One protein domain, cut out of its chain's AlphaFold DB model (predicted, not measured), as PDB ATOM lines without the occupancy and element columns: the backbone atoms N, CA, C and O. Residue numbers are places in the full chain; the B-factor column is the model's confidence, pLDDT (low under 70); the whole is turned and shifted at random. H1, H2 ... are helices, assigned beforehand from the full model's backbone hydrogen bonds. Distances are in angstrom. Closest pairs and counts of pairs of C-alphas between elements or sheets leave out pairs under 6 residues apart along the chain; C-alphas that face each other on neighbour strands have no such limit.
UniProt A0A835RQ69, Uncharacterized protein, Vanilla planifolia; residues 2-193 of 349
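What this domain is: This is residues 2 to 193 of the 349 residues of an uncharacterized protein of Vanilla planifolia (UniProt A0A835RQ69). H4 makes the core of a helical body, with H2 packed along one side of it and H9 along another, while H8 folds back beside H9 and H7 crosses the last residues of H4 and H9. H3 packs on H8, H1 packs on H3 at one edge of the body, and the small helical hairpin of H5 and H6 sits off at the far side from H1, touching no other named helix. The printed part has 192 residues with nine named helices, H1 to H9 in order, and no named strand; the class is all helix, and the helix packing is mostly aligned. The whole is compact, with a radius of gyration of the C-alphas of 17.2 A and spans of 46 by 44 by 30 A.

Where its parts are: H1, residues 3 to 18, begins at C-alpha 3 (106.234, 143.933, 167.487) and is 23.0 A long. H2, residues 34 to 49, is 22.4 A long. H3 is residues 56 to 67 and H4 residues 74 to 85, with C-alpha 74 at (127.860, 156.730, 175.415). H5, residues 95 to 100, and H6, residues 105 to 112, are short. H7, residues 121 to 134, is 20.1 A long, and H8, residues 143 to 159, 24.7 A. H9, residues 166 to 190, the longest helix, spans 35.7 A and ends at C-alpha 190 (131.010, 146.925, 159.488).

How they stand to each other: H1, with residues 10 to 14 alone, touches H3 at a shallow tilt of 15 degrees, the same way; their closest C-alphas, Ile 14 and Leu 58, are 6.6 A apart. H2 touches H4 the same way at 29 degrees, a shallow tilt, closest at the C-alphas of Gly 44 and Leu 80, 4.3 A. H3, with residues 63 to 67 alone, touches H8, closest at the C-alphas of Val 63 and Leu 146, 5.9 A. H4 touches H9, closest at the C-alphas of Gln 78 and Thr 179, 6.0 A. H5 and H6 form a helical hairpin, closest at the C-alphas of Gln 97 and Ala 111, 5.5 A. H7 touches H4 at a steep tilt of 39 degrees, opposite ways, closest at the C-alphas of Ala 85 and Thr 127, 4.6 A. H8 and H9 form a helical hairpin at 17 degrees, closest at the C-alphas of Arg 154 and Cys 176, 5.6 A. Every O i to N i+4 pair is within hydrogen-bond range in H1 to H7 and H9; in H8, 11 of 13 are.

The domain as a whole: The C-alphas farthest apart, of Leu 4 and Glu 95, are 49.0 A apart. The printed part has no cut. The link from H1 to H2 is long, with 15 residues. Residues 114 to 121, of which 121 belongs to H7, stand free. Mean pLDDT of the printed part is 90.5; residues 113 to 120 are under 70.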
ATOM      1  N   GLU A   2     105.310 140.460 170.837       81.06
ATOM      2  CA  GLU A   2     104.768 141.051 169.607       81.06
ATOM      3  C   GLU A   2     105.549 142.324 169.234       81.06
ATOM      4  O   GLU A   2     106.252 142.888 170.069       81.06
ATOM      5  N   GLN A   3     105.458 142.783 167.981       82.56
ATOM      6  CA  GLN A   3     106.234 143.933 167.487       82.56
ATOM      7  C   GLN A   3     105.994 145.209 168.315       82.56
ATOM      8  O   GLN A   3     106.945 145.890 168.683       82.56
ATOM      9  N   LEU A   4     104.743 145.448 168.719       88.94
ATOM     10  CA  LEU A   4     104.364 146.567 169.582       88.94
ATOM     11  C   LEU A   4     105.067 146.538 170.951       88.94
ATOM     12  O   LEU A   4     105.394 147.584 171.502       88.94
ATOM     13  N   GLU A   5     105.309 145.354 171.517       90.81
ATOM     14  CA  GLU A   5     105.963 145.235 172.826       90.81
ATOM     15  C   GLU A   5     107.436 145.657 172.759       90.81
ATOM     16  O   GLU A   5     107.950 146.223 173.723       90.81
ATOM     17  N   TYR A   6     108.105 145.431 171.622       90.25
ATOM     18  CA  TYR A   6     109.473 145.899 171.405       90.25
ATOM     19  C   TYR A   6     109.541 147.423 171.256       90.25
ATOM     20  O   TYR A   6     110.409 148.040 171.872       90.25
ATOM     21  N   ASP A   7     108.594 148.028 170.537       89.31
ATOM     22  CA  ASP A   7     108.509 149.488 170.391       89.31
ATOM     23  C   ASP A   7     108.233 150.169 171.742       89.31
ATOM     24  O   ASP A   7     108.884 151.150 172.112       89.31
ATOM     25  N   ILE A   8     107.303 149.613 172.530       92.38
ATOM     26  CA  ILE A   8     107.024 150.084 173.893       92.38
ATOM     27  C   ILE A   8     108.275 149.954 174.763       92.38
ATOM     28  O   ILE A   8     108.574 150.851 175.551       92.38
ATOM     29  N   LEU A   9     109.024 148.858 174.633       92.25
ATOM     30  CA  LEU A   9     110.237 148.648 175.410       92.25
ATOM     31  C   LEU A   9     111.338 149.660 175.050       92.25
ATOM     32  O   LEU A   9     111.951 150.206 175.967       92.25
ATOM     33  N   GLU A  10     111.569 149.949 173.764       92.88
ATOM     34  CA  GLU A  10     112.508 151.003 173.338       92.88
ATOM     35  C   GLU A  10     112.086 152.366 173.898       92.88
ATOM     36  O   GLU A  10     112.908 153.066 174.499       92.88
ATOM     37  N   TYR A  11     110.797 152.709 173.792       93.38
ATOM     38  CA  TYR A  11     110.263 153.942 174.364       93.38
ATOM     39  C   TYR A  11     110.521 154.028 175.871       93.38
ATOM     40  O   TYR A  11     111.048 155.034 176.338       93.38
ATOM     41  N   VAL A  12     110.213 152.974 176.635       93.12
ATOM     42  CA  VAL A  12     110.425 152.950 178.090       93.12
ATOM     43  C   VAL A  12     111.907 153.099 178.429       93.12
ATOM     44  O   VAL A  12     112.244 153.799 179.379       93.12
ATOM     45  N   VAL A  13     112.814 152.480 177.671       92.38
ATOM     46  CA  VAL A  13     114.259 152.635 177.900       92.38
ATOM     47  C   VAL A  13     114.701 154.081 177.679       92.38
ATOM     48  O   VAL A  13     115.357 154.651 178.551       92.38
ATOM     49  N   ILE A  14     114.302 154.700 176.566       94.31
ATOM     50  CA  ILE A  14     114.625 156.104 176.273       94.31
ATOM     51  C   ILE A  14     113.992 157.035 177.310       94.31
ATOM     52  O   ILE A  14     114.648 157.949 177.808       94.31
ATOM     53  N   GLU A  15     112.741 156.780 177.691       93.81
ATOM     54  CA  GLU A  15     112.042 157.527 178.730       93.81
ATOM     55  C   GLU A  15     112.808 157.456 180.053       93.81
ATOM     56  O   GLU A  15     113.008 158.480 180.697       93.81
ATOM     57  N   ARG A  16     113.310 156.281 180.447       91.50
ATOM     58  CA  ARG A  16     114.099 156.122 181.678       91.50
ATOM     59  C   ARG A  16     115.455 156.815 181.628       91.50
ATOM     60  O   ARG A  16     115.914 157.279 182.666       91.50
ATOM     61  N   LEU A  17     116.083 156.897 180.457       92.75
ATOM     62  CA  LEU A  17     117.321 157.658 180.258       92.75
ATOM     63  C   LEU A  17     117.078 159.177 180.335       92.75
ATOM     64  O   LEU A  17     117.905 159.923 180.874       92.75
ATOM     65  N   ALA A  18     115.926 159.623 179.825       91.38
ATOM     66  CA  ALA A  18     115.514 161.022 179.793       91.38
ATOM     67  C   ALA A  18     114.900 161.518 181.114       91.38
ATOM     68  O   ALA A  18     115.017 162.702 181.434       91.38
ATOM     69  N   GLN A  19     114.236 160.641 181.875       86.62
ATOM     70  CA  GLN A  19     113.644 160.959 183.173       86.62
ATOM     71  C   GLN A  19     114.746 161.389 184.150       86.62
ATOM     72  O   GLN A  19     115.657 160.628 184.477       86.62
ATOM     73  N   GLY A  20     114.644 162.625 184.641       72.19
ATOM     74  CA  GLY A  20     115.479 163.104 185.739       72.19
ATOM     75  C   GLY A  20     115.188 162.363 187.051       72.19
ATOM     76  O   GLY A  20     114.155 161.711 187.204       72.19
ATOM     77  N   GLY A  21     116.096 162.484 188.022       76.88
ATOM     78  CA  GLY A  21     115.901 161.978 189.390       76.88
ATOM     79  C   GLY A  21     116.686 160.714 189.749       76.88
ATOM     80  O   GLY A  21     116.693 160.322 190.915       76.88
ATOM     81  N   ARG A  22     117.391 160.094 188.792       88.62
ATOM     82  CA  ARG A  22     118.455 159.119 189.078       88.62
ATOM     83  C   ARG A  22     119.781 159.622 188.538       88.62
ATOM     84  O   ARG A  22     119.924 159.838 187.338       88.62
ATOM     85  N   GLU A  23     120.750 159.755 189.434       91.38
ATOM     86  CA  GLU A  23     122.112 160.125 189.063       91.38
ATOM     87  C   GLU A  23     122.736 159.048 188.172       91.38
ATOM     88  O   GLU A  23     122.638 157.847 188.448       91.38
ATOM     89  N   LYS A  24     123.360 159.486 187.077       93.56
ATOM     90  CA  LYS A  24     124.025 158.601 186.105       93.56
ATOM     91  C   LYS A  24     125.422 158.202 186.574       93.56
ATOM     92  O   LYS A  24     125.900 157.129 186.204       93.56
ATOM     93  N   LEU A  25     126.023 159.016 187.436       93.00
ATOM     94  CA  LEU A  25     127.279 158.759 188.133       93.00
ATOM     95  C   LEU A  25     127.017 158.362 189.591       93.00
ATOM     96  O   LEU A  25     125.973 158.677 190.164       93.00
ATOM     97  N   LYS A  26     127.970 157.655 190.196       93.56
ATOM     98  CA  LYS A  26     128.011 157.434 191.644       93.56
ATOM     99  C   LYS A  26     128.388 158.735 192.360       93.56
ATOM    100  O   LYS A  26     128.806 159.710 191.744       93.56
ATOM    101  N   VAL A  27     128.275 158.723 193.690       87.56
ATOM    102  CA  VAL A  27     128.602 159.869 194.562       87.56
ATOM    103  C   VAL A  27     130.059 160.327 194.402       87.56
ATOM    104  O   VAL A  27     130.372 161.485 194.652       87.56
ATOM    105  N   ASP A  28     130.949 159.434 193.959       86.44
ATOM    106  CA  ASP A  28     132.350 159.752 193.669       86.44
ATOM    107  C   ASP A  28     132.556 160.597 192.398       86.44
ATOM    108  O   ASP A  28     133.653 161.114 192.194       86.44
ATOM    109  N   GLY A  29     131.534 160.734 191.546       84.88
ATOM    110  CA  GLY A  29     131.596 161.481 190.290       84.88
ATOM    111  C   GLY A  29     132.469 160.846 189.200       84.88
ATOM    112  O   GLY A  29     132.645 161.448 188.144       84.88
ATOM    113  N   LEU A  30     133.013 159.650 189.431       88.00
ATOM    114  CA  LEU A  30     133.918 158.960 188.504       88.00
ATOM    115  C   LEU A  30     133.238 157.740 187.890       88.00
ATOM    116  O   LEU A  30     133.241 157.543 186.675       88.00
ATOM    117  N   ASN A  31     132.626 156.924 188.745       91.75
ATOM    118  CA  ASN A  31     132.068 155.651 188.341       91.75
ATOM    119  C   ASN A  31     130.636 155.819 187.841       91.75
ATOM    120  O   ASN A  31     129.825 156.527 188.441       91.75
ATOM    121  N   LEU A  32     130.285 155.093 186.781       93.81
ATOM    122  CA  LEU A  32     128.896 154.989 186.344       93.81
ATOM    123  C   LEU A  32     128.048 154.336 187.437       93.81
ATOM    124  O   LEU A  32     128.472 153.386 188.098       93.81
ATOM    125  N   SER A  33     126.825 154.821 187.592       95.88
ATOM    126  CA  SER A  33     125.822 154.207 188.456       95.88
ATOM    127  C   SER A  33     125.511 152.767 188.022       95.88
ATOM    128  O   SER A  33     125.458 152.451 186.830       95.88
ATOM    129  N   ASP A  34     125.263 151.884 188.992       95.50
ATOM    130  CA  ASP A  34     125.055 150.455 188.714       95.50
ATOM    131  C   ASP A  34     123.801 150.212 187.856       95.50
ATOM    132  O   ASP A  34     123.765 149.286 187.045       95.50
ATOM    133  N   TRP A  35     122.781 151.069 187.985       95.38
ATOM    134  CA  TRP A  35     121.561 150.973 187.180       95.38
ATOM    135  C   TRP A  35     121.821 151.280 185.703       95.38
ATOM    136  O   TRP A  35     121.263 150.596 184.847       95.38
ATOM    137  N   LEU A  36     122.672 152.268 185.398       95.88
ATOM    138  CA  LEU A  36     122.997 152.646 184.024       95.88
ATOM    139  C   LEU A  36     123.867 151.573 183.366       95.88
ATOM    140  O   LEU A  36     123.594 151.185 182.233       95.88
ATOM    141  N   GLN A  37     124.852 151.035 184.094       95.62
ATOM    142  CA  GLN A  37     125.664 149.909 183.619       95.62
ATOM    143  C   GLN A  37     124.804 148.663 183.355       95.62
ATOM    144  O   GLN A  37     124.913 148.032 182.305       95.62
ATOM    145  N   SER A  38     123.894 148.340 184.279       96.50
ATOM    146  CA  SER A  38     122.974 147.206 184.126       96.50
ATOM    147  C   SER A  38     122.029 147.399 182.941       96.50
ATOM    148  O   SER A  38     121.774 146.449 182.203       96.50
ATOM    149  N   LEU A  39     121.530 148.623 182.733       95.69
ATOM    150  CA  LEU A  39     120.685 148.965 181.592       95.69
ATOM    151  C   LEU A  39     121.448 148.829 180.273       95.69
ATOM    152  O   LEU A  39     120.923 148.221 179.344       95.69
ATOM    153  N   ALA A  40     122.681 149.342 180.206       96.06
ATOM    154  CA  ALA A  40     123.549 149.193 179.044       96.06
ATOM    155  C   ALA A  40     123.729 147.719 178.693       96.06
ATOM    156  O   ALA A  40     123.420 147.308 177.572       96.06
ATOM    157  N   SER A  41     124.149 146.912 179.674       96.06
ATOM    158  CA  SER A  41     124.407 145.485 179.472       96.06
ATOM    159  C   SER A  41     123.150 144.741 179.044       96.06
ATOM    160  O   SER A  41     123.168 144.003 178.055       96.06
ATOM    161  N   PHE A  42     122.026 144.984 179.723       95.50
ATOM    162  CA  PHE A  42     120.734 144.428 179.335       95.50
ATOM    163  C   PHE A  42     120.386 144.778 177.885       95.50
ATOM    164  O   PHE A  42     120.045 143.883 177.108       95.50
ATOM    165  N   TRP A  43     120.515 146.051 177.503       94.69
ATOM    166  CA  TRP A  43     120.154 146.520 176.171       94.69
ATOM    167  C   TRP A  43     121.041 145.921 175.079       94.69
ATOM    168  O   TRP A  43     120.521 145.436 174.073       94.69
ATOM    169  N   GLY A  44     122.358 145.855 175.294       94.12
ATOM    170  CA  GLY A  44     123.295 145.227 174.359       94.12
ATOM    171  C   GLY A  44     122.975 143.749 174.107       94.12
ATOM    172  O   GLY A  44     122.877 143.309 172.955       94.12
ATOM    173  N   HIS A  45     122.731 142.979 175.171       93.62
ATOM    174  CA  HIS A  45     122.377 141.560 175.064       93.62
ATOM    175  C   HIS A  45     121.005 141.346 174.418       93.62
ATOM    176  O   HIS A  45     120.848 140.445 173.585       93.62
ATOM    177  N   LEU A  46     120.014 142.163 174.788       93.62
ATOM    178  CA  LEU A  46     118.672 142.116 174.220       93.62
ATOM    179  C   LEU A  46     118.729 142.377 172.714       93.62
ATOM    180  O   LEU A  46     118.255 141.553 171.928       93.62
ATOM    181  N   CYS A  47     119.381 143.467 172.310       93.44
ATOM    182  CA  CYS A  47     119.503 143.841 170.911       93.44
ATOM    183  C   CYS A  47     120.245 142.765 170.130       93.44
ATOM    184  O   CYS A  47     119.746 142.347 169.093       93.44
ATOM    185  N   LYS A  48     121.346 142.198 170.640       92.06
ATOM    186  CA  LYS A  48     122.028 141.053 170.004       92.06
ATOM    187  C   LYS A  48     121.098 139.854 169.786       92.06
ATOM    188  O   LYS A  48     121.118 139.261 168.709       92.06
ATOM    189  N   LYS A  49     120.296 139.494 170.793       91.00
ATOM    190  CA  LYS A  49     119.491 138.262 170.811       91.00
ATOM    191  C   LYS A  49     118.198 138.349 170.001       91.00
ATOM    192  O   LYS A  49     117.807 137.341 169.415       91.00
ATOM    193  N   TYR A  50     117.539 139.506 169.969       90.75
ATOM    194  CA  TYR A  50     116.211 139.671 169.370       90.75
ATOM    195  C   TYR A  50     116.284 140.561 168.120       90.75
ATOM    196  O   TYR A  50     116.395 141.777 168.263       90.75
ATOM    197  N   PRO A  51     116.223 139.988 166.897       87.62
ATOM    198  CA  PRO A  51     116.319 140.714 165.625       87.62
ATOM    199  C   PRO A  51     115.330 141.866 165.450       87.62
ATOM    200  O   PRO A  51     115.683 142.854 164.823       87.62
ATOM    201  N   SER A  52     114.130 141.727 166.017       88.25
ATOM    202  CA  SER A  52     113.023 142.682 165.909       88.25
ATOM    203  C   SER A  52     113.178 143.937 166.770       88.25
ATOM    204  O   SER A  52     112.318 144.802 166.699       88.25
ATOM    205  N   MET A  53     114.220 144.020 167.602       90.50
ATOM    206  CA  MET A  53     114.527 145.248 168.333       90.50
ATOM    207  C   MET A  53     115.025 146.318 167.366       90.50
ATOM    208  O   MET A  53     116.032 146.104 166.681       90.50
ATOM    209  N   GLU A  54     114.354 147.462 167.375       86.31
ATOM    210  CA  GLU A  54     114.804 148.673 166.703       86.31
ATOM    211  C   GLU A  54     115.834 149.422 167.563       86.31
ATOM    212  O   GLU A  54     115.852 149.335 168.793       86.31
ATOM    213  N   LEU A  55     116.760 150.106 166.891       92.25
ATOM    214  CA  LEU A  55     117.865 150.846 167.522       92.25
ATOM    215  C   LEU A  55     117.882 152.327 167.136       92.25
ATOM    216  O   LEU A  55     118.659 153.118 167.679       92.25
ATOM    217  N   ARG A  56     117.061 152.709 166.154       91.88
ATOM    218  CA  ARG A  56     117.111 154.036 165.543       91.88
ATOM    219  C   ARG A  56     116.702 155.120 166.536       91.88
ATOM    220  O   ARG A  56     117.336 156.177 166.556       91.88
ATOM    221  N   GLY A  57     115.687 154.862 167.363       93.62
ATOM    222  CA  GLY A  57     115.238 155.795 168.393       93.62
ATOM    223  C   GLY A  57     116.343 156.062 169.410       93.62
ATOM    224  O   GLY A  57     116.642 157.222 169.706       93.62
ATOM    225  N   LEU A  58     117.024 155.006 169.863       95.44
ATOM    226  CA  LEU A  58     118.155 155.138 170.779       95.44
ATOM    227  C   LEU A  58     119.334 155.907 170.158       95.44
ATOM    228  O   LEU A  58     119.887 156.791 170.810       95.44
ATOM    229  N   PHE A  59     119.721 155.638 168.906       96.75
ATOM    230  CA  PHE A  59     120.803 156.408 168.272       96.75
ATOM    231  C   PHE A  59     120.435 157.871 168.070       96.75
ATOM    232  O   PHE A  59     121.263 158.750 168.315       96.75
ATOM    233  N   GLN A  60     119.190 158.153 167.688       96.25
ATOM    234  CA  GLN A  60     118.706 159.524 167.597       96.25
ATOM    235  C   GLN A  60     118.738 160.219 168.965       96.25
ATOM    236  O   GLN A  60     119.122 161.389 169.051       96.25
ATOM    237  N   TYR A  61     118.378 159.506 170.033       96.69
ATOM    238  CA  TYR A  61     118.499 159.990 171.404       96.69
ATOM    239  C   TYR A  61     119.956 160.322 171.758       96.69
ATOM    240  O   TYR A  61     120.224 161.450 172.165       96.69
ATOM    241  N   LEU A  62     120.904 159.411 171.518       97.56
ATOM    242  CA  LEU A  62     122.328 159.638 171.802       97.56
ATOM    243  C   LEU A  62     122.897 160.828 171.016       97.56
ATOM    244  O   LEU A  62     123.570 161.680 171.591       97.56
ATOM    245  N   VAL A  63     122.563 160.951 169.728       97.75
ATOM    246  CA  VAL A  63     122.919 162.122 168.907       97.75
ATOM    247  C   VAL A  63     122.395 163.415 169.536       97.75
ATOM    248  O   VAL A  63     123.116 164.410 169.615       97.75
ATOM    249  N   ASN A  64     121.149 163.415 170.014       97.25
ATOM    250  CA  ASN A  64     120.554 164.586 170.654       97.25
ATOM    251  C   ASN A  64     121.212 164.922 172.001       97.25
ATOM    252  O   ASN A  64     121.284 166.098 172.353       97.25
ATOM    253  N   GLN A  65     121.691 163.925 172.745       96.25
ATOM    254  CA  GLN A  65     122.383 164.124 174.023       96.25
ATOM    255  C   GLN A  65     123.789 164.686 173.817       96.25
ATOM    256  O   GLN A  65     124.141 165.686 174.442       96.25
ATOM    257  N   LEU A  66     124.537 164.161 172.845       96.81
ATOM    258  CA  LEU A  66     125.848 164.706 172.487       96.81
ATOM    259  C   LEU A  66     125.752 166.150 171.992       96.81
ATOM    260  O   LEU A  66     126.564 166.985 172.380       96.81
ATOM    261  N   LYS A  67     124.714 166.486 171.213       95.75
ATOM    262  CA  LYS A  67     124.436 167.879 170.816       95.75
ATOM    263  C   LYS A  67     124.170 168.811 172.001       95.75
ATOM    264  O   LYS A  67     124.412 170.007 171.887       95.75
ATOM    265  N   LYS A  68     123.672 168.286 173.125       94.06
ATOM    266  CA  LYS A  68     123.503 169.027 174.387       94.06
ATOM    267  C   LYS A  68     124.778 169.051 175.241       94.06
ATOM    268  O   LYS A  68     124.748 169.617 176.327       94.06
ATOM    269  N   GLY A  69     125.868 168.428 174.788       93.00
ATOM    270  CA  GLY A  69     127.104 168.286 175.555       93.00
ATOM    271  C   GLY A  69     127.054 167.186 176.620       93.00
ATOM    272  O   GLY A  69     127.882 167.189 177.523       93.00
ATOM    273  N   ILE A  70     126.105 166.249 176.540       92.62
ATOM    274  CA  ILE A  70     125.947 165.152 177.503       92.62
ATOM    275  C   ILE A  70     126.430 163.848 176.857       92.62
ATOM    276  O   ILE A  70     125.766 163.311 175.974       92.62
ATOM    277  N   GLY A  71     127.570 163.316 177.312       93.50
ATOM    278  CA  GLY A  71     128.161 162.080 176.773       93.50
ATOM    279  C   GLY A  71     128.175 160.878 177.712       93.50
ATOM    280  O   GLY A  71     128.610 159.806 177.308       93.50
ATOM    281  N   ILE A  72     127.675 160.999 178.946       93.88
ATOM    282  CA  ILE A  72     127.709 159.897 179.927       93.88
ATOM    283  C   ILE A  72     126.984 158.628 179.440       93.88
ATOM    284  O   ILE A  72     127.314 157.507 179.814       93.88
ATOM    285  N   GLU A  73     126.000 158.809 178.562       95.12
ATOM    286  CA  GLU A  73     125.182 157.747 177.978       95.12
ATOM    287  C   GLU A  73     125.852 157.044 176.794       95.12
ATOM    288  O   GLU A  73     125.314 156.068 176.277       95.12
ATOM    289  N   LEU A  74     127.057 157.464 176.393       97.06
ATOM    290  CA  LEU A  74     127.860 156.730 175.415       97.06
ATOM    291  C   LEU A  74     128.171 155.295 175.857       97.06
ATOM    292  O   LEU A  74     128.398 154.446 175.001       97.06
ATOM    293  N   VAL A  75     128.068 154.978 177.153       96.62
ATOM    294  CA  VAL A  75     128.136 153.592 177.645       96.62
ATOM    295  C   VAL A  75     127.108 152.670 176.972       96.62
ATOM    296  O   VAL A  75     127.398 151.500 176.737       96.62
ATOM    297  N   LEU A  76     125.928 153.183 176.588       97.00
ATOM    298  CA  LEU A  76     124.941 152.398 175.837       97.00
ATOM    299  C   LEU A  76     125.483 152.015 174.455       97.00
ATOM    300  O   LEU A  76     125.295 150.885 174.008       97.00
ATOM    301  N   LEU A  77     126.160 152.951 173.781       97.69
ATOM    302  CA  LEU A  77     126.785 152.706 172.483       97.69
ATOM    303  C   LEU A  77     127.946 151.715 172.614       97.69
ATOM    304  O   LEU A  77     128.026 150.782 171.816       97.69
ATOM    305  N   GLN A  78     128.798 151.889 173.629       96.44
ATOM    306  CA  GLN A  78     129.928 150.992 173.883       96.44
ATOM    307  C   GLN A  78     129.466 149.542 174.052       96.44
ATOM    308  O   GLN A  78     129.983 148.630 173.401       96.44
ATOM    309  N   GLU A  79     128.441 149.336 174.877       96.00
ATOM    310  CA  GLU A  79     127.907 148.010 175.159       96.00
ATOM    311  C   GLU A  79     127.166 147.415 173.950       96.00
ATOM    312  O   GLU A  79     127.284 146.221 173.675       96.00
ATOM    313  N   LEU A  80     126.449 148.229 173.165       96.62
ATOM    314  CA  LEU A  80     125.834 147.774 171.913       96.62
ATOM    315  C   LEU A  80     126.882 147.262 170.923       96.62
ATOM    316  O   LEU A  80     126.719 146.173 170.370       96.62
ATOM    317  N   ILE A  81     127.964 148.013 170.719       96.25
ATOM    318  CA  ILE A  81     129.056 147.628 169.819       96.25
ATOM    319  C   ILE A  81     129.747 146.359 170.330       96.25
ATOM    320  O   ILE A  81     129.942 145.406 169.569       96.25
ATOM    321  N   GLN A  82     130.041 146.292 171.627       93.50
ATOM    322  CA  GLN A  82     130.643 145.116 172.247       93.50
ATOM    323  C   GLN A  82     129.764 143.873 172.087       93.50
ATOM    324  O   GLN A  82     130.247 142.821 171.668       93.50
ATOM    325  N   GLN A  83     128.461 143.964 172.350       93.50
ATOM    326  CA  GLN A  83     127.591 142.793 172.285       93.50
ATOM    327  C   GLN A  83     127.243 142.392 170.849       93.50
ATOM    328  O   GLN A  83     127.260 141.197 170.527       93.50
ATOM    329  N   MET A  84     126.923 143.355 169.985       94.06
ATOM    330  CA  MET A  84     126.407 143.091 168.639       94.06
ATOM    331  C   MET A  84     127.492 142.954 167.575       94.06
ATOM    332  O   MET A  84     127.239 142.260 166.591       94.06
ATOM    333  N   ALA A  85     128.658 143.579 167.757       92.12
ATOM    334  CA  ALA A  85     129.771 143.526 166.811       92.12
ATOM    335  C   ALA A  85     131.038 142.873 167.377       92.12
ATOM    336  O   ALA A  85     131.920 142.517 166.603       92.12
ATOM    337  N   ASN A  86     131.106 142.651 168.696       89.31
ATOM    338  CA  ASN A  86     132.287 142.109 169.372       89.31
ATOM    339  C   ASN A  86     133.550 142.951 169.143       89.31
ATOM    340  O   ASN A  86     134.661 142.428 169.122       89.31
ATOM    341  N   VAL A  87     133.366 144.259 168.983       89.50
ATOM    342  CA  VAL A  87     134.459 145.227 168.971       89.50
ATOM    343  C   VAL A  87     134.574 145.770 170.386       89.50
ATOM    344  O   VAL A  87     133.609 146.316 170.920       89.50
ATOM    345  N   GLN A  88     135.722 145.558 171.017       83.44
ATOM    346  CA  GLN A  88     135.976 145.934 172.404       83.44
ATOM    347  C   GLN A  88     137.094 146.964 172.449       83.44
ATOM    348  O   GLN A  88     138.068 146.864 171.705       83.44
ATOM    349  N   TYR A  89     136.948 147.940 173.339       77.69
ATOM    350  CA  TYR A  89     138.065 148.769 173.752       77.69
ATOM    351  C   TYR A  89     138.764 148.064 174.916       77.69
ATOM    352  O   TYR A  89     138.175 147.904 175.984       77.69
ATOM    353  N   THR A  90     139.990 147.594 174.689       74.38
ATOM    354  CA  THR A  90     140.775 146.918 175.725       74.38
ATOM    355  C   THR A  90     141.781 147.892 176.321       74.38
ATOM    356  O   THR A  90     142.759 148.247 175.672       74.38
ATOM    357  N   GLU A  91     141.555 148.298 177.569       75.88
ATOM    358  CA  GLU A  91     142.472 149.176 178.313       75.88
ATOM    359  C   GLU A  91     143.763 148.456 178.719       75.88
ATOM    360  O   GLU A  91     144.848 149.026 178.667       75.88
ATOM    361  N   ASN A  92     143.652 147.178 179.098       81.88
ATOM    362  CA  ASN A  92     144.758 146.391 179.635       81.88
ATOM    363  C   ASN A  92     145.082 145.226 178.698       81.88
ATOM    364  O   ASN A  92     144.435 144.180 178.750       81.88
ATOM    365  N   MET A  93     146.084 145.418 177.843       84.12
ATOM    366  CA  MET A  93     146.603 144.391 176.938       84.12
ATOM    367  C   MET A  93     147.871 143.774 177.527       84.12
ATOM    368  O   MET A  93     148.729 144.490 178.046       84.12
ATOM    369  N   THR A  94     148.018 142.450 177.436       90.00
ATOM    370  CA  THR A  94     149.306 141.808 177.744       90.00
ATOM    371  C   THR A  94     150.345 142.174 176.683       90.00
ATOM    372  O   THR A  94     149.989 142.537 175.562       90.00
ATOM    373  N   GLU A  95     151.637 142.030 176.993       89.75
ATOM    374  CA  GLU A  95     152.705 142.261 176.006       89.75
ATOM    375  C   GLU A  95     152.519 141.403 174.748       89.75
ATOM    376  O   GLU A  95     152.736 141.872 173.638       89.75
ATOM    377  N   GLU A  96     152.046 140.164 174.904       88.56
ATOM    378  CA  GLU A  96     151.783 139.269 173.777       88.56
ATOM    379  C   GLU A  96     150.633 139.752 172.897       88.56
ATOM    380  O   GLU A  96     150.701 139.661 171.672       88.56
ATOM    381  N   GLN A  97     149.570 140.260 173.525       88.12
ATOM    382  CA  GLN A  97     148.431 140.815 172.812       88.12
ATOM    383  C   GLN A  97     148.820 142.106 172.099       88.12
ATOM    384  O   GLN A  97     148.454 142.281 170.943       88.12
ATOM    385  N   LEU A  98     149.586 142.977 172.758       89.62
ATOM    386  CA  LEU A  98     150.087 144.223 172.188       89.62
ATOM    387  C   LEU A  98     151.009 143.967 170.988       89.62
ATOM    388  O   LEU A  98     150.839 144.593 169.946       89.62
ATOM    389  N   ASP A  99     151.916 142.998 171.094       91.62
ATOM    390  CA  ASP A  99     152.781 142.558 169.996       91.62
ATOM    391  C   ASP A  99     151.956 142.002 168.818       91.62
ATOM    392  O   ASP A  99     152.162 142.353 167.655       91.62
ATOM    393  N   ALA A 100     150.909 141.221 169.107       90.88
ATOM    394  CA  ALA A 100     149.980 140.737 168.088       90.88
ATOM    395  C   ALA A 100     149.144 141.848 167.419       90.88
ATOM    396  O   ALA A 100     148.700 141.652 166.284       90.88
ATOM    397  N   MET A 101     148.957 143.017 168.056       88.00
ATOM    398  CA  MET A 101     148.278 144.178 167.451       88.00
ATOM    399  C   MET A 101     149.045 144.778 166.269       88.00
ATOM    400  O   MET A 101     148.434 145.439 165.431       88.00
ATOM    401  N   ALA A 102     150.347 144.508 166.153       91.31
ATOM    402  CA  ALA A 102     151.134 144.833 164.966       91.31
ATOM    403  C   ALA A 102     150.935 143.837 163.813       91.31
ATOM    404  O   ALA A 102     151.548 143.972 162.763       91.31
ATOM    405  N   GLY A 103     150.129 142.792 164.008       90.44
ATOM    406  CA  GLY A 103     149.848 141.775 163.007       90.44
ATOM    407  C   GLY A 103     148.664 142.096 162.098       90.44
ATOM    408  O   GLY A 103     147.951 143.088 162.238       90.44
ATOM    409  N   SER A 104     148.421 141.178 161.167       88.88
ATOM    410  CA  SER A 104     147.240 141.181 160.304       88.88
ATOM    411  C   SER A 104     145.966 141.017 161.129       88.88
ATOM    412  O   SER A 104     145.998 140.571 162.277       88.88
ATOM    413  N   GLU A 105     144.818 141.335 160.530       83.12
ATOM    414  CA  GLU A 105     143.504 141.130 161.152       83.12
ATOM    415  C   GLU A 105     143.336 139.711 161.719       83.12
ATOM    416  O   GLU A 105     142.883 139.555 162.849       83.12
ATOM    417  N   THR A 106     143.803 138.683 161.004       86.81
ATOM    418  CA  THR A 106     143.750 137.291 161.471       86.81
ATOM    419  C   THR A 106     144.539 137.074 162.761       86.81
ATOM    420  O   THR A 106     144.034 136.426 163.676       86.81
ATOM    421  N   LEU A 107     145.761 137.612 162.871       88.88
ATOM    422  CA  LEU A 107     146.572 137.457 164.085       88.88
ATOM    423  C   LEU A 107     145.973 138.246 165.255       88.88
ATOM    424  O   LEU A 107     145.843 137.706 166.355       88.88
ATOM    425  N   ARG A 108     145.538 139.487 164.999       86.75
ATOM    426  CA  ARG A 108     144.850 140.336 165.983       86.75
ATOM    427  C   ARG A 108     143.607 139.648 166.538       86.75
ATOM    428  O   ARG A 108     143.390 139.620 167.749       86.75
ATOM    429  N   PHE A 109     142.826 139.024 165.660       81.31
ATOM    430  CA  PHE A 109     141.647 138.251 166.028       81.31
ATOM    431  C   PHE A 109     142.002 137.060 166.930       81.31
ATOM    432  O   PHE A 109     141.366 136.867 167.964       81.31
ATOM    433  N   GLN A 110     143.039 136.281 166.599       81.88
ATOM    434  CA  GLN A 110     143.457 135.145 167.435       81.88
ATOM    435  C   GLN A 110     143.966 135.578 168.818       81.88
ATOM    436  O   GLN A 110     143.664 134.920 169.814       81.88
ATOM    437  N   ALA A 111     144.696 136.695 168.895       80.81
ATOM    438  CA  ALA A 111     145.265 137.199 170.145       80.81
ATOM    439  C   ALA A 111     144.219 137.811 171.093       80.81
ATOM    440  O   ALA A 111     144.346 137.716 172.315       80.81
ATOM    441  N   THR A 112     143.168 138.419 170.544       74.81
ATOM    442  CA  THR A 112     142.120 139.090 171.332       74.81
ATOM    443  C   THR A 112     141.020 138.143 171.815       74.81
ATOM    444  O   THR A 112     140.371 138.427 172.818       74.81
ATOM    445  N   LEU A 113     140.807 137.001 171.151       64.88
ATOM    446  CA  LEU A 113     139.623 136.166 171.392       64.88
ATOM    447  C   LEU A 113     139.784 134.972 172.331       64.88
ATOM    448  O   LEU A 113     138.815 134.230 172.471       64.88
ATOM    449  N   PHE A 114     140.937 134.758 172.976       54.19
ATOM    450  CA  PHE A 114     141.126 133.693 173.985       54.19
ATOM    451  C   PHE A 114     140.456 132.343 173.621       54.19
ATOM    452  O   PHE A 114     139.843 131.680 174.456       54.19
ATOM    453  N   GLY A 115     140.528 131.924 172.352       46.81
ATOM    454  CA  GLY A 115     139.966 130.641 171.915       46.81
ATOM    455  C   GLY A 115     138.452 130.600 171.663       46.81
ATOM    456  O   GLY A 115     137.909 129.503 171.527       46.81
ATOM    457  N   MET A 116     137.757 131.735 171.516       50.53
ATOM    458  CA  MET A 116     136.365 131.765 171.041       50.53
ATOM    459  C   MET A 116     136.284 131.503 169.526       50.53
ATOM    460  O   MET A 116     135.908 132.343 168.712       50.53
ATOM    461  N   THR A 117     136.624 130.278 169.132       51.06
ATOM    462  CA  THR A 117     136.313 129.747 167.809       51.06
ATOM    463  C   THR A 117     134.826 129.446 167.744       51.06
ATOM    464  O   THR A 117     134.347 128.441 168.263       51.06
ATOM    465  N   ARG A 118     134.059 130.297 167.061       49.88
ATOM    466  CA  ARG A 118     132.831 129.821 166.423       49.88
ATOM    467  C   ARG A 118     132.360 130.758 165.333       49.88
ATOM    468  O   ARG A 118     132.077 131.918 165.594       49.88
ATOM    469  N   ASN A 119     132.222 130.190 164.134       53.50
ATOM    470  CA  ASN A 119     131.441 130.688 163.004       53.50
ATOM    471  C   ASN A 119     130.255 131.539 163.460       53.50
ATOM    472  O   ASN A 119     129.178 131.025 163.780       53.50
ATOM    473  N   ASN A 120     130.449 132.850 163.489       68.94
ATOM    474  CA  ASN A 120     129.550 133.726 164.210       68.94
ATOM    475  C   ASN A 120     128.524 134.324 163.251       68.94
ATOM    476  O   ASN A 120     128.372 135.532 163.153       68.94
ATOM    477  N   LYS A 121     127.807 133.469 162.504       82.50
ATOM    478  CA  LYS A 121     126.723 133.921 161.609       82.50
ATOM    479  C   LYS A 121     125.704 134.778 162.368       82.50
ATOM    480  O   LYS A 121     125.152 135.711 161.800       82.50
ATOM    481  N   ALA A 122     125.471 134.467 163.644       84.25
ATOM    482  CA  ALA A 122     124.643 135.274 164.532       84.25
ATOM    483  C   ALA A 122     125.261 136.657 164.799       84.25
ATOM    484  O   ALA A 122     124.569 137.649 164.598       84.25
ATOM    485  N   LEU A 123     126.550 136.728 165.167       87.19
ATOM    486  CA  LEU A 123     127.251 138.003 165.350       87.19
ATOM    487  C   LEU A 123     127.313 138.813 164.056       87.19
ATOM    488  O   LEU A 123     126.949 139.970 164.062       87.19
ATOM    489  N   SER A 124     127.680 138.207 162.928       89.06
ATOM    490  CA  SER A 124     127.702 138.885 161.627       89.06
ATOM    491  C   SER A 124     126.334 139.488 161.285       89.06
ATOM    492  O   SER A 124     126.257 140.646 160.883       89.06
ATOM    493  N   ARG A 125     125.235 138.760 161.532       92.19
ATOM    494  CA  ARG A 125     123.873 139.299 161.379       92.19
ATOM    495  C   ARG A 125     123.576 140.435 162.360       92.19
ATOM    496  O   ARG A 125     122.926 141.400 161.966       92.19
ATOM    497  N   SER A 126     124.014 140.347 163.620       93.19
ATOM    498  CA  SER A 126     123.829 141.447 164.575       93.19
ATOM    499  C   SER A 126     124.677 142.670 164.228       93.19
ATOM    500  O   SER A 126     124.144 143.770 164.309       93.19
ATOM    501  N   THR A 127     125.914 142.503 163.756       94.25
ATOM    502  CA  THR A 127     126.778 143.582 163.255       94.25
ATOM    503  C   THR A 127     126.130 144.284 162.069       94.25
ATOM    504  O   THR A 127     126.037 145.507 162.060       94.25
ATOM    505  N   VAL A 128     125.633 143.517 161.091       94.44
ATOM    506  CA  VAL A 128     124.939 144.056 159.911       94.44
ATOM    507  C   VAL A 128     123.711 144.856 160.327       94.44
ATOM    508  O   VAL A 128     123.544 145.979 159.877       94.44
ATOM    509  N   ARG A 129     122.893 144.340 161.245       94.75
ATOM    510  CA  ARG A 129     121.725 145.076 161.741       94.75
ATOM    511  C   ARG A 129     122.106 146.345 162.504       94.75
ATOM    512  O   ARG A 129     121.482 147.379 162.298       94.75
ATOM    513  N   LEU A 130     123.126 146.279 163.364       96.62
ATOM    514  CA  LEU A 130     123.644 147.453 164.068       96.62
ATOM    515  C   LEU A 130     124.088 148.524 163.059       96.62
ATOM    516  O   LEU A 130     123.692 149.683 163.166       96.62
ATOM    517  N   ARG A 131     124.830 148.133 162.021       96.62
ATOM    518  CA  ARG A 131     125.215 149.024 160.924       96.62
ATOM    519  C   ARG A 131     124.005 149.587 160.185       96.62
ATOM    520  O   ARG A 131     123.939 150.795 159.993       96.62
ATOM    521  N   ASP A 132     123.056 148.748 159.787       95.31
ATOM    522  CA  ASP A 132     121.892 149.156 158.994       95.31
ATOM    523  C   ASP A 132     120.975 150.109 159.778       95.31
ATOM    524  O   ASP A 132     120.364 150.997 159.192       95.31
ATOM    525  N   SER A 133     120.937 150.004 161.110       95.19
ATOM    526  CA  SER A 133     120.229 150.969 161.963       95.19
ATOM    527  C   SER A 133     120.912 152.343 162.062       95.19
ATOM    528  O   SER A 133     120.244 153.344 162.322       95.19
ATOM    529  N   LEU A 134     122.225 152.419 161.809       96.69
ATOM    530  CA  LEU A 134     122.994 153.670 161.717       96.69
ATOM    531  C   LEU A 134     123.053 154.225 160.284       96.69
ATOM    532  O   LEU A 134     123.175 155.438 160.095       96.69
ATOM    533  N   LEU A 135     122.976 153.341 159.286       95.44
ATOM    534  CA  LEU A 135     123.002 153.625 157.850       95.44
ATOM    535  C   LEU A 135     121.741 153.082 157.152       95.44
ATOM    536  O   LEU A 135     121.852 152.243 156.252       95.44
ATOM    537  N   PRO A 136     120.539 153.544 157.538       93.50
ATOM    538  CA  PRO A 136     119.320 153.164 156.843       93.50
ATOM    539  C   PRO A 136     119.349 153.631 155.380       93.50
ATOM    540  O   PRO A 136     120.078 154.552 155.000       93.50
ATOM    541  N   LYS A 137     118.525 152.987 154.543       89.81
ATOM    542  CA  LYS A 137     118.331 153.400 153.142       89.81
ATOM    543  C   LYS A 137     117.714 154.795 153.038       89.81
ATOM    544  O   LYS A 137     118.026 155.529 152.109       89.81
ATOM    545  N   GLU A 138     116.839 155.121 153.982       90.69
ATOM    546  CA  GLU A 138     116.172 156.412 154.086       90.69
ATOM    547  C   GLU A 138     116.937 157.331 155.030       90.69
ATOM    548  O   GLU A 138     117.391 156.909 156.094       90.69
ATOM    549  N   ASP A 139     117.022 158.606 154.675       87.81
ATOM    550  CA  ASP A 139     117.610 159.609 155.550       87.81
ATOM    551  C   ASP A 139     116.754 159.866 156.810       87.81
ATOM    552  O   ASP A 139     115.546 159.606 156.829       87.81
ATOM    553  N   PRO A 140     117.355 160.378 157.901       90.50
ATOM    554  CA  PRO A 140     118.784 160.661 158.067       90.50
ATOM    555  C   PRO A 140     119.616 159.421 158.433       90.50
ATOM    556  O   PRO A 140     119.222 158.623 159.289       90.50
ATOM    557  N   LYS A 141     120.817 159.329 157.848       94.94
ATOM    558  CA  LYS A 141     121.896 158.426 158.282       94.94
ATOM    559  C   LYS A 141     122.621 159.013 159.492       94.94
ATOM    560  O   LYS A 141     123.069 160.157 159.455       94.94
ATOM    561  N   LEU A 142     122.769 158.229 160.559       96.94
ATOM    562  CA  LEU A 142     123.321 158.698 161.834       96.94
ATOM    563  C   LEU A 142     124.779 158.293 162.066       96.94
ATOM    564  O   LEU A 142     125.404 158.873 162.946       96.94
ATOM    565  N   ALA A 143     125.345 157.374 161.274       97.50
ATOM    566  CA  ALA A 143     126.710 156.878 161.494       97.50
ATOM    567  C   ALA A 143     127.775 157.990 161.557       97.50
ATOM    568  O   ALA A 143     128.510 158.113 162.532       97.50
ATOM    569  N   ILE A 144     127.833 158.836 160.524       97.56
ATOM    570  CA  ILE A 144     128.824 159.917 160.438       97.56
ATOM    571  C   ILE A 144     128.502 161.071 161.398       97.56
ATOM    572  O   ILE A 144     129.412 161.504 162.102       97.56
ATOM    573  N   PRO A 145     127.245 161.550 161.525       97.75
ATOM    574  CA  PRO A 145     126.910 162.530 162.557       97.75
ATOM    575  C   PRO A 145     127.283 162.080 163.972       97.75
ATOM    576  O   PRO A 145     127.815 162.877 164.738       97.75
ATOM    577  N   LEU A 146     127.038 160.812 164.317       98.31
ATOM    578  CA  LEU A 146     127.405 160.256 165.617       98.31
ATOM    579  C   LEU A 146     128.929 160.203 165.790       98.31
ATOM    580  O   LEU A 146     129.419 160.623 166.833       98.31
ATOM    581  N   LEU A 147     129.679 159.783 164.762       98.50
ATOM    582  CA  LEU A 147     131.150 159.783 164.773       98.50
ATOM    583  C   LEU A 147     131.712 161.179 165.070       98.50
ATOM    584  O   LEU A 147     132.537 161.340 165.969       98.50
ATOM    585  N   LEU A 148     131.237 162.187 164.335       98.50
ATOM    586  CA  LEU A 148     131.678 163.573 164.486       98.50
ATOM    587  C   LEU A 148     131.314 164.132 165.863       98.50
ATOM    588  O   LEU A 148     132.141 164.781 166.495       98.50
ATOM    589  N   LEU A 149     130.110 163.842 166.360       98.44
ATOM    590  CA  LEU A 149     129.675 164.303 167.677       98.44
ATOM    591  C   LEU A 149     130.465 163.656 168.817       98.44
ATOM    592  O   LEU A 149     130.777 164.347 169.780       98.44
ATOM    593  N   ILE A 150     130.822 162.370 168.723       98.44
ATOM    594  CA  ILE A 150     131.697 161.718 169.713       98.44
ATOM    595  C   ILE A 150     133.087 162.368 169.686       98.44
ATOM    596  O   ILE A 150     133.631 162.709 170.736       98.44
ATOM    597  N   ALA A 151     133.642 162.586 168.490       98.25
ATOM    598  CA  ALA A 151     134.941 163.226 168.310       98.25
ATOM    599  C   ALA A 151     134.973 164.657 168.877       98.25
ATOM    600  O   ALA A 151     135.896 165.006 169.607       98.25
ATOM    601  N   GLN A 152     133.941 165.461 168.609       97.50
ATOM    602  CA  GLN A 152     133.807 166.815 169.152       97.50
ATOM    603  C   GLN A 152     133.550 166.809 170.659       97.50
ATOM    604  O   GLN A 152     134.111 167.630 171.384       97.50
ATOM    605  N   HIS A 153     132.724 165.880 171.154       97.19
ATOM    606  CA  HIS A 153     132.429 165.783 172.580       97.19
ATOM    607  C   HIS A 153     133.698 165.519 173.397       97.19
ATOM    608  O   HIS A 153     133.874 166.128 174.449       97.19
ATOM    609  N   ARG A 154     134.625 164.708 172.869       96.12
ATOM    610  CA  ARG A 154     135.944 164.477 173.470       96.12
ATOM    611  C   ARG A 154     136.671 165.790 173.796       96.12
ATOM    612  O   ARG A 154     137.132 165.957 174.920       96.12
ATOM    613  N   SER A 155     136.743 166.731 172.854       94.81
ATOM    614  CA  SER A 155     137.411 168.026 173.068       94.81
ATOM    615  C   SER A 155     136.562 168.971 173.935       94.81
ATOM    616  O   SER A 155     137.091 169.675 174.796       94.81
ATOM    617  N   MET A 156     135.232 168.923 173.795       93.69
ATOM    618  CA  MET A 156     134.293 169.694 174.622       93.69
ATOM    619  C   MET A 156     134.402 169.376 176.117       93.69
ATOM    620  O   MET A 156     134.256 170.294 176.921       93.69
ATOM    621  N   ILE A 157     134.681 168.122 176.497       94.69
ATOM    622  CA  ILE A 157     134.871 167.719 177.904       94.69
ATOM    623  C   ILE A 157     135.963 168.557 178.574       94.69
ATOM    624  O   ILE A 157     135.807 168.955 179.724       94.69
ATOM    625  N   VAL A 158     137.049 168.858 177.857       93.25
ATOM    626  CA  VAL A 158     138.167 169.651 178.387       93.25
ATOM    627  C   VAL A 158     137.836 171.144 178.381       93.25
ATOM    628  O   VAL A 158     138.111 171.838 179.356       93.25
ATOM    629  N   ILE A 159     137.230 171.642 177.299       90.75
ATOM    630  CA  ILE A 159     136.957 173.078 177.105       90.75
ATOM    631  C   ILE A 159     135.840 173.577 178.035       90.75
ATOM    632  O   ILE A 159     135.930 174.679 178.574       90.75
ATOM    633  N   HIS A 160     134.795 172.773 178.228       89.50
ATOM    634  CA  HIS A 160     133.615 173.102 179.032       89.50
ATOM    635  C   HIS A 160     133.550 172.290 180.329       89.50
ATOM    636  O   HIS A 160     132.463 171.998 180.823       89.50
ATOM    637  N   ALA A 161     134.709 171.909 180.867       85.88
ATOM    638  CA  ALA A 161     134.804 171.154 182.104       85.88
ATOM    639  C   ALA A 161     134.112 171.891 183.267       85.88
ATOM    640  O   ALA A 161     134.633 172.877 183.785       85.88
ATOM    641  N   ASP A 162     132.965 171.371 183.703       84.31
ATOM    642  CA  ASP A 162     132.277 171.780 184.931       84.31
ATOM    643  C   ASP A 162     132.373 170.642 185.953       84.31
ATOM    644  O   ASP A 162     131.447 169.855 186.161       84.31
ATOM    645  N   ALA A 163     133.573 170.469 186.509       87.12
ATOM    646  CA  ALA A 163     133.864 169.419 187.473       87.12
ATOM    647  C   ALA A 163     134.769 169.938 188.598       87.12
ATOM    648  O   ALA A 163     135.688 170.719 188.345       87.12
ATOM    649  N   PRO A 164     134.576 169.466 189.844       88.12
ATOM    650  CA  PRO A 164     135.352 169.939 190.990       88.12
ATOM    651  C   PRO A 164     136.829 169.517 190.946       88.12
ATOM    652  O   PRO A 164     137.664 170.161 191.579       88.12
ATOM    653  N   TYR A 165     137.170 168.445 190.220       90.69
ATOM    654  CA  TYR A 165     138.524 167.892 190.177       90.69
ATOM    655  C   TYR A 165     138.930 167.489 188.761       90.69
ATOM    656  O   TYR A 165     138.159 166.849 188.047       90.69
ATOM    657  N   ILE A 166     140.195 167.742 188.405       93.75
ATOM    658  CA  ILE A 166     140.766 167.365 187.102       93.75
ATOM    659  C   ILE A 166     140.630 165.868 186.806       93.75
ATOM    660  O   ILE A 166     140.364 165.493 185.673       93.75
ATOM    661  N   LYS A 167     140.710 165.018 187.838       94.06
ATOM    662  CA  LYS A 167     140.542 163.567 187.705       94.06
ATOM    663  C   LYS A 167     139.194 163.190 187.079       94.06
ATOM    664  O   LYS A 167     139.135 162.235 186.317       94.06
ATOM    665  N   MET A 168     138.128 163.932 187.387       93.00
ATOM    666  CA  MET A 168     136.806 163.686 186.801       93.00
ATOM    667  C   MET A 168     136.771 164.054 185.319       93.00
ATOM    668  O   MET A 168     136.194 163.322 184.524       93.00
ATOM    669  N   VAL A 169     137.426 165.156 184.945       94.00
ATOM    670  CA  VAL A 169     137.557 165.579 183.544       94.00
ATOM    671  C   VAL A 169     138.369 164.553 182.753       94.00
ATOM    672  O   VAL A 169     137.940 164.142 181.680       94.00
ATOM    673  N   SER A 170     139.499 164.091 183.304       94.56
ATOM    674  CA  SER A 170     140.336 163.049 182.698       94.56
ATOM    675  C   SER A 170     139.562 161.748 182.487       94.56
ATOM    676  O   SER A 170     139.542 161.235 181.379       94.56
ATOM    677  N   GLU A 171     138.840 161.269 183.502       93.38
ATOM    678  CA  GLU A 171     138.018 160.056 183.392       93.38
ATOM    679  C   GLU A 171     136.929 160.191 182.313       93.38
ATOM    680  O   GLU A 171     136.708 159.276 181.521       93.38
ATOM    681  N   GLN A 172     136.242 161.336 182.242       93.75
ATOM    682  CA  GLN A 172     135.245 161.577 181.194       93.75
ATOM    683  C   GLN A 172     135.883 161.599 179.802       93.75
ATOM    684  O   GLN A 172     135.337 161.011 178.864       93.75
ATOM    685  N   PHE A 173     137.039 162.253 179.674       95.50
ATOM    686  CA  PHE A 173     137.792 162.322 178.430       95.50
ATOM    687  C   PHE A 173     138.226 160.927 177.970       95.50
ATOM    688  O   PHE A 173     137.959 160.568 176.823       95.50
ATOM    689  N   ASP A 174     138.806 160.126 178.865       94.56
ATOM    690  CA  ASP A 174     139.290 158.774 178.579       94.56
ATOM    691  C   ASP A 174     138.139 157.857 178.149       94.56
ATOM    692  O   ASP A 174     138.227 157.186 177.119       94.56
ATOM    693  N   ARG A 175     136.990 157.909 178.839       93.88
ATOM    694  CA  ARG A 175     135.779 157.161 178.444       93.88
ATOM    695  C   ARG A 175     135.263 157.564 177.063       93.88
ATOM    696  O   ARG A 175     134.890 156.705 176.255       93.88
ATOM    697  N   CYS A 176     135.220 158.865 176.776       96.44
ATOM    698  CA  CYS A 176     134.792 159.365 175.471       96.44
ATOM    699  C   CYS A 176     135.782 158.959 174.372       96.44
ATOM    700  O   CYS A 176     135.366 158.540 173.292       96.44
ATOM    701  N   HIS A 177     137.083 159.035 174.650       96.69
ATOM    702  CA  HIS A 177     138.131 158.626 173.724       96.69
ATOM    703  C   HIS A 177     138.089 157.119 173.445       96.69
ATOM    704  O   HIS A 177     138.113 156.718 172.284       96.69
ATOM    705  N   GLY A 178     137.911 156.280 174.470       95.94
ATOM    706  CA  GLY A 178     137.716 154.839 174.299       95.94
ATOM    707  C   GLY A 178     136.478 154.515 173.454       95.94
ATOM    708  O   GLY A 178     136.546 153.684 172.550       95.94
ATOM    709  N   THR A 179     135.368 155.239 173.662       97.25
ATOM    710  CA  THR A 179     134.170 155.125 172.805       97.25
ATOM    711  C   THR A 179     134.476 155.501 171.356       97.25
ATOM    712  O   THR A 179     134.040 154.805 170.441       97.25
ATOM    713  N   LEU A 180     135.220 156.588 171.131       98.00
ATOM    714  CA  LEU A 180     135.613 157.028 169.793       98.00
ATOM    715  C   LEU A 180     136.428 155.948 169.073       98.00
ATOM    716  O   LEU A 180     136.097 155.599 167.942       98.00
ATOM    717  N   LEU A 181     137.450 155.398 169.734       96.00
ATOM    718  CA  LEU A 181     138.292 154.338 169.178       96.00
ATOM    719  C   LEU A 181     137.468 153.091 168.834       96.00
ATOM    720  O   LEU A 181     137.555 152.580 167.718       96.00
ATOM    721  N   GLN A 182     136.618 152.643 169.761       96.12
ATOM    722  CA  GLN A 182     135.733 151.497 169.553       96.12
ATOM    723  C   GLN A 182     134.757 151.730 168.391       96.12
ATOM    724  O   GLN A 182     134.490 150.817 167.608       96.12
ATOM    725  N   TYR A 183     134.219 152.947 168.269       98.19
ATOM    726  CA  TYR A 183     133.265 153.287 167.222       98.19
ATOM    727  C   TYR A 183     133.921 153.372 165.845       98.19
ATOM    728  O   TYR A 183     133.358 152.858 164.881       98.19
ATOM    729  N   VAL A 184     135.116 153.963 165.751       97.06
ATOM    730  CA  VAL A 184     135.901 153.984 164.509       97.06
ATOM    731  C   VAL A 184     136.190 152.556 164.049       97.06
ATOM    732  O   VAL A 184     135.848 152.222 162.918       97.06
ATOM    733  N   GLU A 185     136.715 151.695 164.926       93.56
ATOM    734  CA  GLU A 185     136.991 150.290 164.589       93.56
ATOM    735  C   GLU A 185     135.714 149.558 164.143       93.56
ATOM    736  O   GLU A 185     135.702 148.878 163.118       93.56
ATOM    737  N   PHE A 186     134.596 149.765 164.847       96.19
ATOM    738  CA  PHE A 186     133.308 149.200 164.451       96.19
ATOM    739  C   PHE A 186     132.883 149.628 163.042       96.19
ATOM    740  O   PHE A 186     132.468 148.775 162.253       96.19
ATOM    741  N   LEU A 187     132.973 150.919 162.711       97.50
ATOM    742  CA  LEU A 187     132.601 151.409 161.386       97.50
ATOM    743  C   LEU A 187     133.487 150.795 160.296       97.50
ATOM    744  O   LEU A 187     132.962 150.427 159.247       97.50
ATOM    745  N   LEU A 188     134.787 150.626 160.554       93.12
ATOM    746  CA  LEU A 188     135.719 150.003 159.612       93.12
ATOM    747  C   LEU A 188     135.423 148.520 159.387       93.12
ATOM    748  O   LEU A 188     135.415 148.065 158.245       93.12
ATOM    749  N   CYS A 189     135.106 147.773 160.446       90.75
ATOM    750  CA  CYS A 189     134.725 146.367 160.317       90.75
ATOM    751  C   CYS A 189     133.348 146.185 159.657       90.75
ATOM    752  O   CYS A 189     133.118 145.212 158.938       90.75
ATOM    753  N   ALA A 190     132.394 147.082 159.929       93.94
ATOM    754  CA  ALA A 190     131.010 146.925 159.488       93.94
ATOM    755  C   ALA A 190     130.748 147.467 158.070       93.94
ATOM    756  O   ALA A 190     129.857 146.962 157.372       93.94
ATOM    757  N   ILE A 191     131.488 148.492 157.639       95.25
ATOM    758  CA  ILE A 191     131.325 149.158 156.342       95.25
ATOM    759  C   ILE A 191     132.429 148.680 155.400       95.25
ATOM    760  O   ILE A 191     133.489 149.290 155.281       95.25
ATOM    761  N   THR A 192     132.153 147.578 154.712       90.56
ATOM    762  CA  THR A 192     133.051 146.977 153.724       90.56
ATOM    763  C   THR A 192     132.420 147.048 152.328       90.56
ATOM    764  O   THR A 192     131.212 146.822 152.202       90.56
ATOM    765  N   PRO A 193     133.192 147.352 151.265       93.44
ATOM    766  CA  PRO A 193     134.636 147.647 151.234       93.44
ATOM    767  C   PRO A 193     135.000 149.053 151.761       93.44
ATOM    768  O   PRO A 193     134.141 149.924 151.880       93.44
TER     769      PRO A 193